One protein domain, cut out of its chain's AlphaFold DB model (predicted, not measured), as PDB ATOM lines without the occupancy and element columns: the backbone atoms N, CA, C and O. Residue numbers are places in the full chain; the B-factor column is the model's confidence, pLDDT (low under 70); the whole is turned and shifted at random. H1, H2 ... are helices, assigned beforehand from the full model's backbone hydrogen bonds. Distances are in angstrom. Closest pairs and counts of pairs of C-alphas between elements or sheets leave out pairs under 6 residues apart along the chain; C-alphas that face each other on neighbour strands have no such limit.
ATOM      1  N   SER A 115     173.834 158.799 213.733       77.75
ATOM      2  CA  SER A 115     174.170 157.412 213.451       77.75
ATOM      3  C   SER A 115     172.862 156.631 213.279       77.75
ATOM      4  O   SER A 115     171.890 156.909 213.987       77.75
ATOM      5  N   PRO A 116     172.791 155.640 212.374       77.06
ATOM      6  CA  PRO A 116     171.605 154.799 212.253       77.06
ATOM      7  C   PRO A 116     171.126 154.233 213.601       77.06
ATOM      8  O   PRO A 116     169.931 154.031 213.774       77.06
ATOM      9  N   ALA A 117     172.038 154.030 214.561       78.44
ATOM     10  CA  ALA A 117     171.704 153.635 215.928       78.44
ATOM     11  C   ALA A 117     170.934 154.726 216.698       78.44
ATOM     12  O   ALA A 117     169.870 154.456 217.241       78.44
ATOM     13  N   GLU A 118     171.405 155.973 216.667       84.94
ATOM     14  CA  GLU A 118     170.747 157.107 217.335       84.94
ATOM     15  C   GLU A 118     169.354 157.385 216.749       84.94
ATOM     16  O   GLU A 118     168.414 157.675 217.483       84.94
ATOM     17  N   LYS A 119     169.190 157.227 215.426       85.25
ATOM     18  CA  LYS A 119     167.884 157.312 214.743       85.25
ATOM     19  C   LYS A 119     166.894 156.264 215.251       85.25
ATOM     20  O   LYS A 119     165.697 156.533 215.335       85.25
ATOM     21  N   VAL A 120     167.381 155.055 215.524       82.81
ATOM     22  CA  VAL A 120     166.562 153.959 216.051       82.81
ATOM     23  C   VAL A 120     166.149 154.261 217.488       82.81
ATOM     24  O   VAL A 120     164.974 154.107 217.817       82.81
ATOM     25  N   ASP A 121     167.065 154.763 218.311       85.75
ATOM     26  CA  ASP A 121     166.755 155.154 219.688       85.75
ATOM     27  C   ASP A 121     165.723 156.289 219.728       85.75
ATOM     28  O   ASP A 121     164.715 156.190 220.430       85.75
ATOM     29  N   GLU A 122     165.901 157.323 218.902       84.31
ATOM     30  CA  GLU A 122     164.939 158.419 218.745       84.31
ATOM     31  C   GLU A 122     163.559 157.910 218.299       84.31
ATOM     32  O   GLU A 122     162.529 158.335 218.829       84.31
ATOM     33  N   PHE A 123     163.520 156.944 217.376       85.94
ATOM     34  CA  PHE A 123     162.280 156.310 216.927       85.94
ATOM     35  C   PHE A 123     161.558 155.577 218.068       85.94
ATOM     36  O   PHE A 123     160.345 155.742 218.233       85.94
ATOM     37  N   TYR A 124     162.280 154.819 218.899       81.75
ATOM     38  CA  TYR A 124     161.691 154.135 220.057       81.75
ATOM     39  C   TYR A 124     161.223 155.111 221.143       81.75
ATOM     40  O   TYR A 124     160.142 154.917 221.705       81.75
ATOM     41  N   ILE A 125     161.971 156.186 221.395       87.75
ATOM     42  CA  ILE A 125     161.549 157.265 222.300       87.75
ATOM     43  C   ILE A 125     160.249 157.900 221.787       87.75
ATOM     44  O   ILE A 125     159.288 158.029 222.545       87.75
ATOM     45  N   CYS A 126     160.157 158.205 220.488       86.06
ATOM     46  CA  CYS A 126     158.955 158.790 219.885       86.06
ATOM     47  C   CYS A 126     157.714 157.894 220.021       86.06
ATOM     48  O   CYS A 126     156.617 158.403 220.279       86.06
ATOM     49  N   ILE A 127     157.873 156.574 219.860       81.88
ATOM     50  CA  ILE A 127     156.790 155.595 220.051       81.88
ATOM     51  C   ILE A 127     156.332 155.583 221.509       81.88
ATOM     52  O   ILE A 127     155.133 155.704 221.779       81.88
ATOM     53  N   ASN A 128     157.278 155.460 222.440       86.69
ATOM     54  CA  ASN A 128     156.982 155.324 223.865       86.69
ATOM     55  C   ASN A 128     156.344 156.597 224.438       86.69
ATOM     56  O   ASN A 128     155.370 156.525 225.187       86.69
ATOM     57  N   GLU A 129     156.834 157.768 224.028       87.75
ATOM     58  CA  GLU A 129     156.334 159.075 224.474       87.75
ATOM     59  C   GLU A 129     155.120 159.577 223.672       87.75
ATOM     60  O   GLU A 129     154.613 160.670 223.926       87.75
ATOM     61  N   LYS A 130     154.623 158.792 222.703       81.44
ATOM     62  CA  LYS A 130     153.468 159.116 221.840       81.44
ATOM     63  C   LYS A 130     153.610 160.443 221.076       81.44
ATOM     64  O   LYS A 130     152.618 161.116 220.777       81.44
ATOM     65  N   LYS A 131     154.833 160.820 220.695       82.69
ATOM     66  CA  LYS A 131     155.128 162.068 219.968       82.69
ATOM     67  C   LYS A 131     154.919 161.903 218.455       82.69
ATOM     68  O   LYS A 131     155.859 161.835 217.668       82.69
ATOM     69  N   LEU A 132     153.655 161.889 218.027       77.69
ATOM     70  CA  LEU A 132     153.249 161.607 216.634       77.69
ATOM     71  C   LEU A 132     153.838 162.562 215.578       77.69
ATOM     72  O   LEU A 132     154.049 162.154 214.439       77.69
ATOM     73  N   LYS A 133     154.089 163.830 215.934       80.75
ATOM     74  CA  LYS A 133     154.647 164.825 215.001       80.75
ATOM     75  C   LYS A 133     156.101 164.505 214.635       80.75
ATOM     76  O   LYS A 133     156.432 164.523 213.459       80.75
ATOM     77  N   GLN A 134     156.914 164.145 215.629       75.56
ATOM     78  CA  GLN A 134     158.324 163.779 215.455       75.56
ATOM     79  C   GLN A 134     158.469 162.407 214.790       75.56
ATOM     80  O   GLN A 134     159.284 162.229 213.892       75.56
ATOM     81  N   LEU A 135     157.578 161.464 215.119       79.94
ATOM     82  CA  LEU A 135     157.540 160.152 214.469       79.94
ATOM     83  C   LEU A 135     157.348 160.255 212.945       79.94
ATOM     84  O   LEU A 135     157.928 159.479 212.188       79.94
ATOM     85  N   GLY A 136     156.558 161.234 212.488       77.75
ATOM     86  CA  GLY A 136     156.361 161.508 211.065       77.75
ATOM     87  C   GLY A 136     157.607 162.035 210.345       77.75
ATOM     88  O   GLY A 136     157.694 161.895 209.129       77.75
ATOM     89  N   GLU A 137     158.564 162.614 211.071       83.62
ATOM     90  CA  GLU A 137     159.854 163.072 210.534       83.62
ATOM     91  C   GLU A 137     160.889 161.935 210.509       83.62
ATOM     92  O   GLU A 137     161.730 161.886 209.610       83.62
ATOM     93  N   CYS A 138     160.788 160.977 211.442       72.75
ATOM     94  CA  CYS A 138     161.618 159.767 211.467       72.75
ATOM     95  C   CYS A 138     161.280 158.783 210.332       72.75
ATOM     96  O   CYS A 138     162.132 157.996 209.918       72.75
ATOM     97  N   VAL A 139     160.046 158.812 209.821       82.25
ATOM     98  CA  VAL A 139     159.589 157.941 208.732       82.25
ATOM     99  C   VAL A 139     159.781 158.637 207.387       82.25
ATOM    100  O   VAL A 139     159.136 159.642 207.087       82.25
ATOM    101  N   SER A 140     160.634 158.070 206.532       78.12
ATOM    102  CA  SER A 140     160.816 158.592 205.176       78.12
ATOM    103  C   SER A 140     159.524 158.514 204.356       78.12
ATOM    104  O   SER A 140     158.701 157.612 204.515       78.12
ATOM    105  N   ARG A 141     159.353 159.451 203.421       73.50
ATOM    106  CA  ARG A 141     158.147 159.548 202.578       73.50
ATOM    107  C   ARG A 141     157.926 158.323 201.683       73.50
ATOM    108  O   ARG A 141     156.796 158.058 201.287       73.50
ATOM    109  N   ASP A 142     158.991 157.600 201.368       75.69
ATOM    110  CA  ASP A 142     159.015 156.368 200.578       75.69
ATOM    111  C   ASP A 142     159.068 155.091 201.434       75.69
ATOM    112  O   ASP A 142     159.159 153.989 200.887       75.69
ATOM    113  N   ALA A 143     158.962 155.215 202.762       77.75
ATOM    114  CA  ALA A 143     158.964 154.073 203.662       77.75
ATOM    115  C   ALA A 143     157.818 153.103 203.326       77.75
ATOM    116  O   ALA A 143     156.657 153.492 203.156       77.75
ATOM    117  N   CYS A 144     158.170 151.823 203.231       74.00
ATOM    118  CA  CYS A 144     157.233 150.728 203.027       74.00
ATOM    119  C   CYS A 144     157.086 149.965 204.340       74.00
ATOM    120  O   CYS A 144     158.081 149.526 204.917       74.00
ATOM    121  N   PHE A 145     155.847 149.796 204.795       78.50
ATOM    122  CA  PHE A 145     155.550 149.038 206.005       78.50
ATOM    123  C   PHE A 145     155.141 147.617 205.627       78.50
ATOM    124  O   PHE A 145     154.213 147.420 204.838       78.50
ATOM    125  N   TYR A 146     155.849 146.644 206.195       68.38
ATOM    126  CA  TYR A 146     155.509 145.231 206.100       68.38
ATOM    127  C   TYR A 146     154.870 144.811 207.416       68.38
ATOM    128  O   TYR A 146     155.525 144.821 208.455       68.38
ATOM    129  N   ASP A 147     153.595 144.450 207.362       75.31
ATOM    130  CA  ASP A 147     152.918 143.790 208.468       75.31
ATOM    131  C   ASP A 147     152.752 142.313 208.104       75.31
ATOM    132  O   ASP A 147     152.229 141.987 207.040       75.31
ATOM    133  N   PHE A 148     153.203 141.408 208.973       64.38
ATOM    134  CA  PHE A 148     153.063 139.965 208.760       64.38
ATOM    135  C   PHE A 148     151.602 139.497 208.782       64.38
ATOM    136  O   PHE A 148     151.311 138.393 208.322       64.38
ATOM    137  N   ALA A 149     150.677 140.328 209.269       71.38
ATOM    138  CA  ALA A 149     149.246 140.078 209.171       71.38
ATOM    139  C   ALA A 149     148.686 140.307 207.752       71.38
ATOM    140  O   ALA A 149     147.610 139.797 207.436       71.38
ATOM    141  N   PHE A 150     149.404 141.025 206.876       59.25
ATOM    142  CA  PHE A 150     148.912 141.409 205.552       59.25
ATOM    143  C   PHE A 150     149.942 141.133 204.452       59.25
ATOM    144  O   PHE A 150     151.040 141.673 204.421       59.25
ATOM    145  N   THR A 151     149.560 140.338 203.455       57.53
ATOM    146  CA  THR A 151     150.450 139.943 202.347       57.53
ATOM    147  C   THR A 151     150.771 141.073 201.359       57.53
ATOM    148  O   THR A 151     151.488 140.844 200.385       57.53
ATOM    149  N   LYS A 152     150.226 142.282 201.550       60.06
ATOM    150  CA  LYS A 152     150.448 143.436 200.669       60.06
ATOM    151  C   LYS A 152     151.016 144.608 201.475       60.06
ATOM    152  O   LYS A 152     150.360 145.031 202.422       60.06
ATOM    153  N   PRO A 153     152.184 145.157 201.093       59.06
ATOM    154  CA  PRO A 153     152.778 146.287 201.793       59.06
ATOM    155  C   PRO A 153     151.956 147.561 201.579       59.06
ATOM    156  O   PRO A 153     151.462 147.830 200.479       59.06
ATOM    157  N   PHE A 154     151.855 148.373 202.627       65.19
ATOM    158  CA  PHE A 154     151.196 149.677 202.570       65.19
ATOM    159  C   PHE A 154     152.223 150.731 202.149       65.19
ATOM    160  O   PHE A 154     153.297 150.840 202.747       65.19
ATOM    161  N   LYS A 155     151.907 151.508 201.108       65.19
ATOM    162  CA  LYS A 155     152.788 152.567 200.601       65.19
ATOM    163  C   LYS A 155     152.381 153.919 201.189       65.19
ATOM    164  O   LYS A 155     151.212 154.294 201.114       65.19
ATOM    165  N   GLY A 156     153.351 154.629 201.766       66.62
ATOM    166  CA  GLY A 156     153.171 155.937 202.397       66.62
ATOM    167  C   GLY A 156     152.717 157.073 201.461       66.62
ATOM    168  O   GLY A 156     152.602 156.926 200.245       66.62
ATOM    169  N   LYS A 157     152.424 158.218 202.094       48.28
ATOM    170  CA  LYS A 157     151.688 159.415 201.633       48.28
ATOM    171  C   LYS A 157     151.899 159.812 200.151       48.28
ATOM    172  O   LYS A 157     152.974 160.254 199.752       48.28
ATOM    173  N   LYS A 158     150.820 159.772 199.352       52.56
ATOM    174  CA  LYS A 158     150.751 160.374 198.005       52.56
ATOM    175  C   LYS A 158     150.571 161.893 198.104       52.56
ATOM    176  O   LYS A 158     149.488 162.356 198.443       52.56
ATOM    177  N   ASN A 159     151.580 162.660 197.696       41.81
ATOM    178  CA  ASN A 159     151.407 164.070 197.343       41.81
ATOM    179  C   ASN A 159     151.301 164.184 195.819       41.81
ATOM    180  O   ASN A 159     152.308 164.309 195.124       41.81
TER     181      ASN A 159
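Overview. This is residues 115 to 159 of the 244 residues of an uncharacterized protein of Arachis hypogaea (UniProt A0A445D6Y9). Two helices side by side make a small helical hairpin at one end, and from it a long loop runs out and folds back on itself, its tip, residues 147 to 152, sticking out. The two legs of this loop pair briefly, residues 144 to 145 with residues 154 to 155, antiparallel. The printed part has 45 residues with two named helices, H1 then H2, and no named strand; the class is all helix, although the helices hold 20 of the 45 residues, under half. The whole is loose, with a radius of gyration of the C-alphas of 12.1 A, and spans 29 by 27 by 22 A.

Arrangement. Begin with H1, residues 116 to 128, and go on through a tight link of 3 residues to H2, residues 132 to 138. The two touch, and the closest C-alphas are those of Cys 126 and Leu 135, 5.8 A apart. They run opposite ways at a shallow tilt of 13 degrees, a helical hairpin. Look at the backbone O and N atoms: in H1 every O i to N i+4 pair is within hydrogen-bond range, in H2 2 of 3.

Along the chain. Find C-alpha 116 at (171.605, 154.799, 212.253); from there H1 runs 18.7 A to C-alpha 128 at (156.982, 155.324, 223.865). H2 then runs 10.0 A from C-alpha 132 to C-alpha 138 at (161.618, 159.767, 211.467). Residues 139 to 159 hold no named element.

Size, cuts and confidence. The two C-alphas farthest apart are those of Ser 115 and Thr 151, 31.5 A. The printed part has no cut. In the B-factor column the mean pLDDT of the printed part is 74.7; residues 146, 148 and 150 to 159 are under 70.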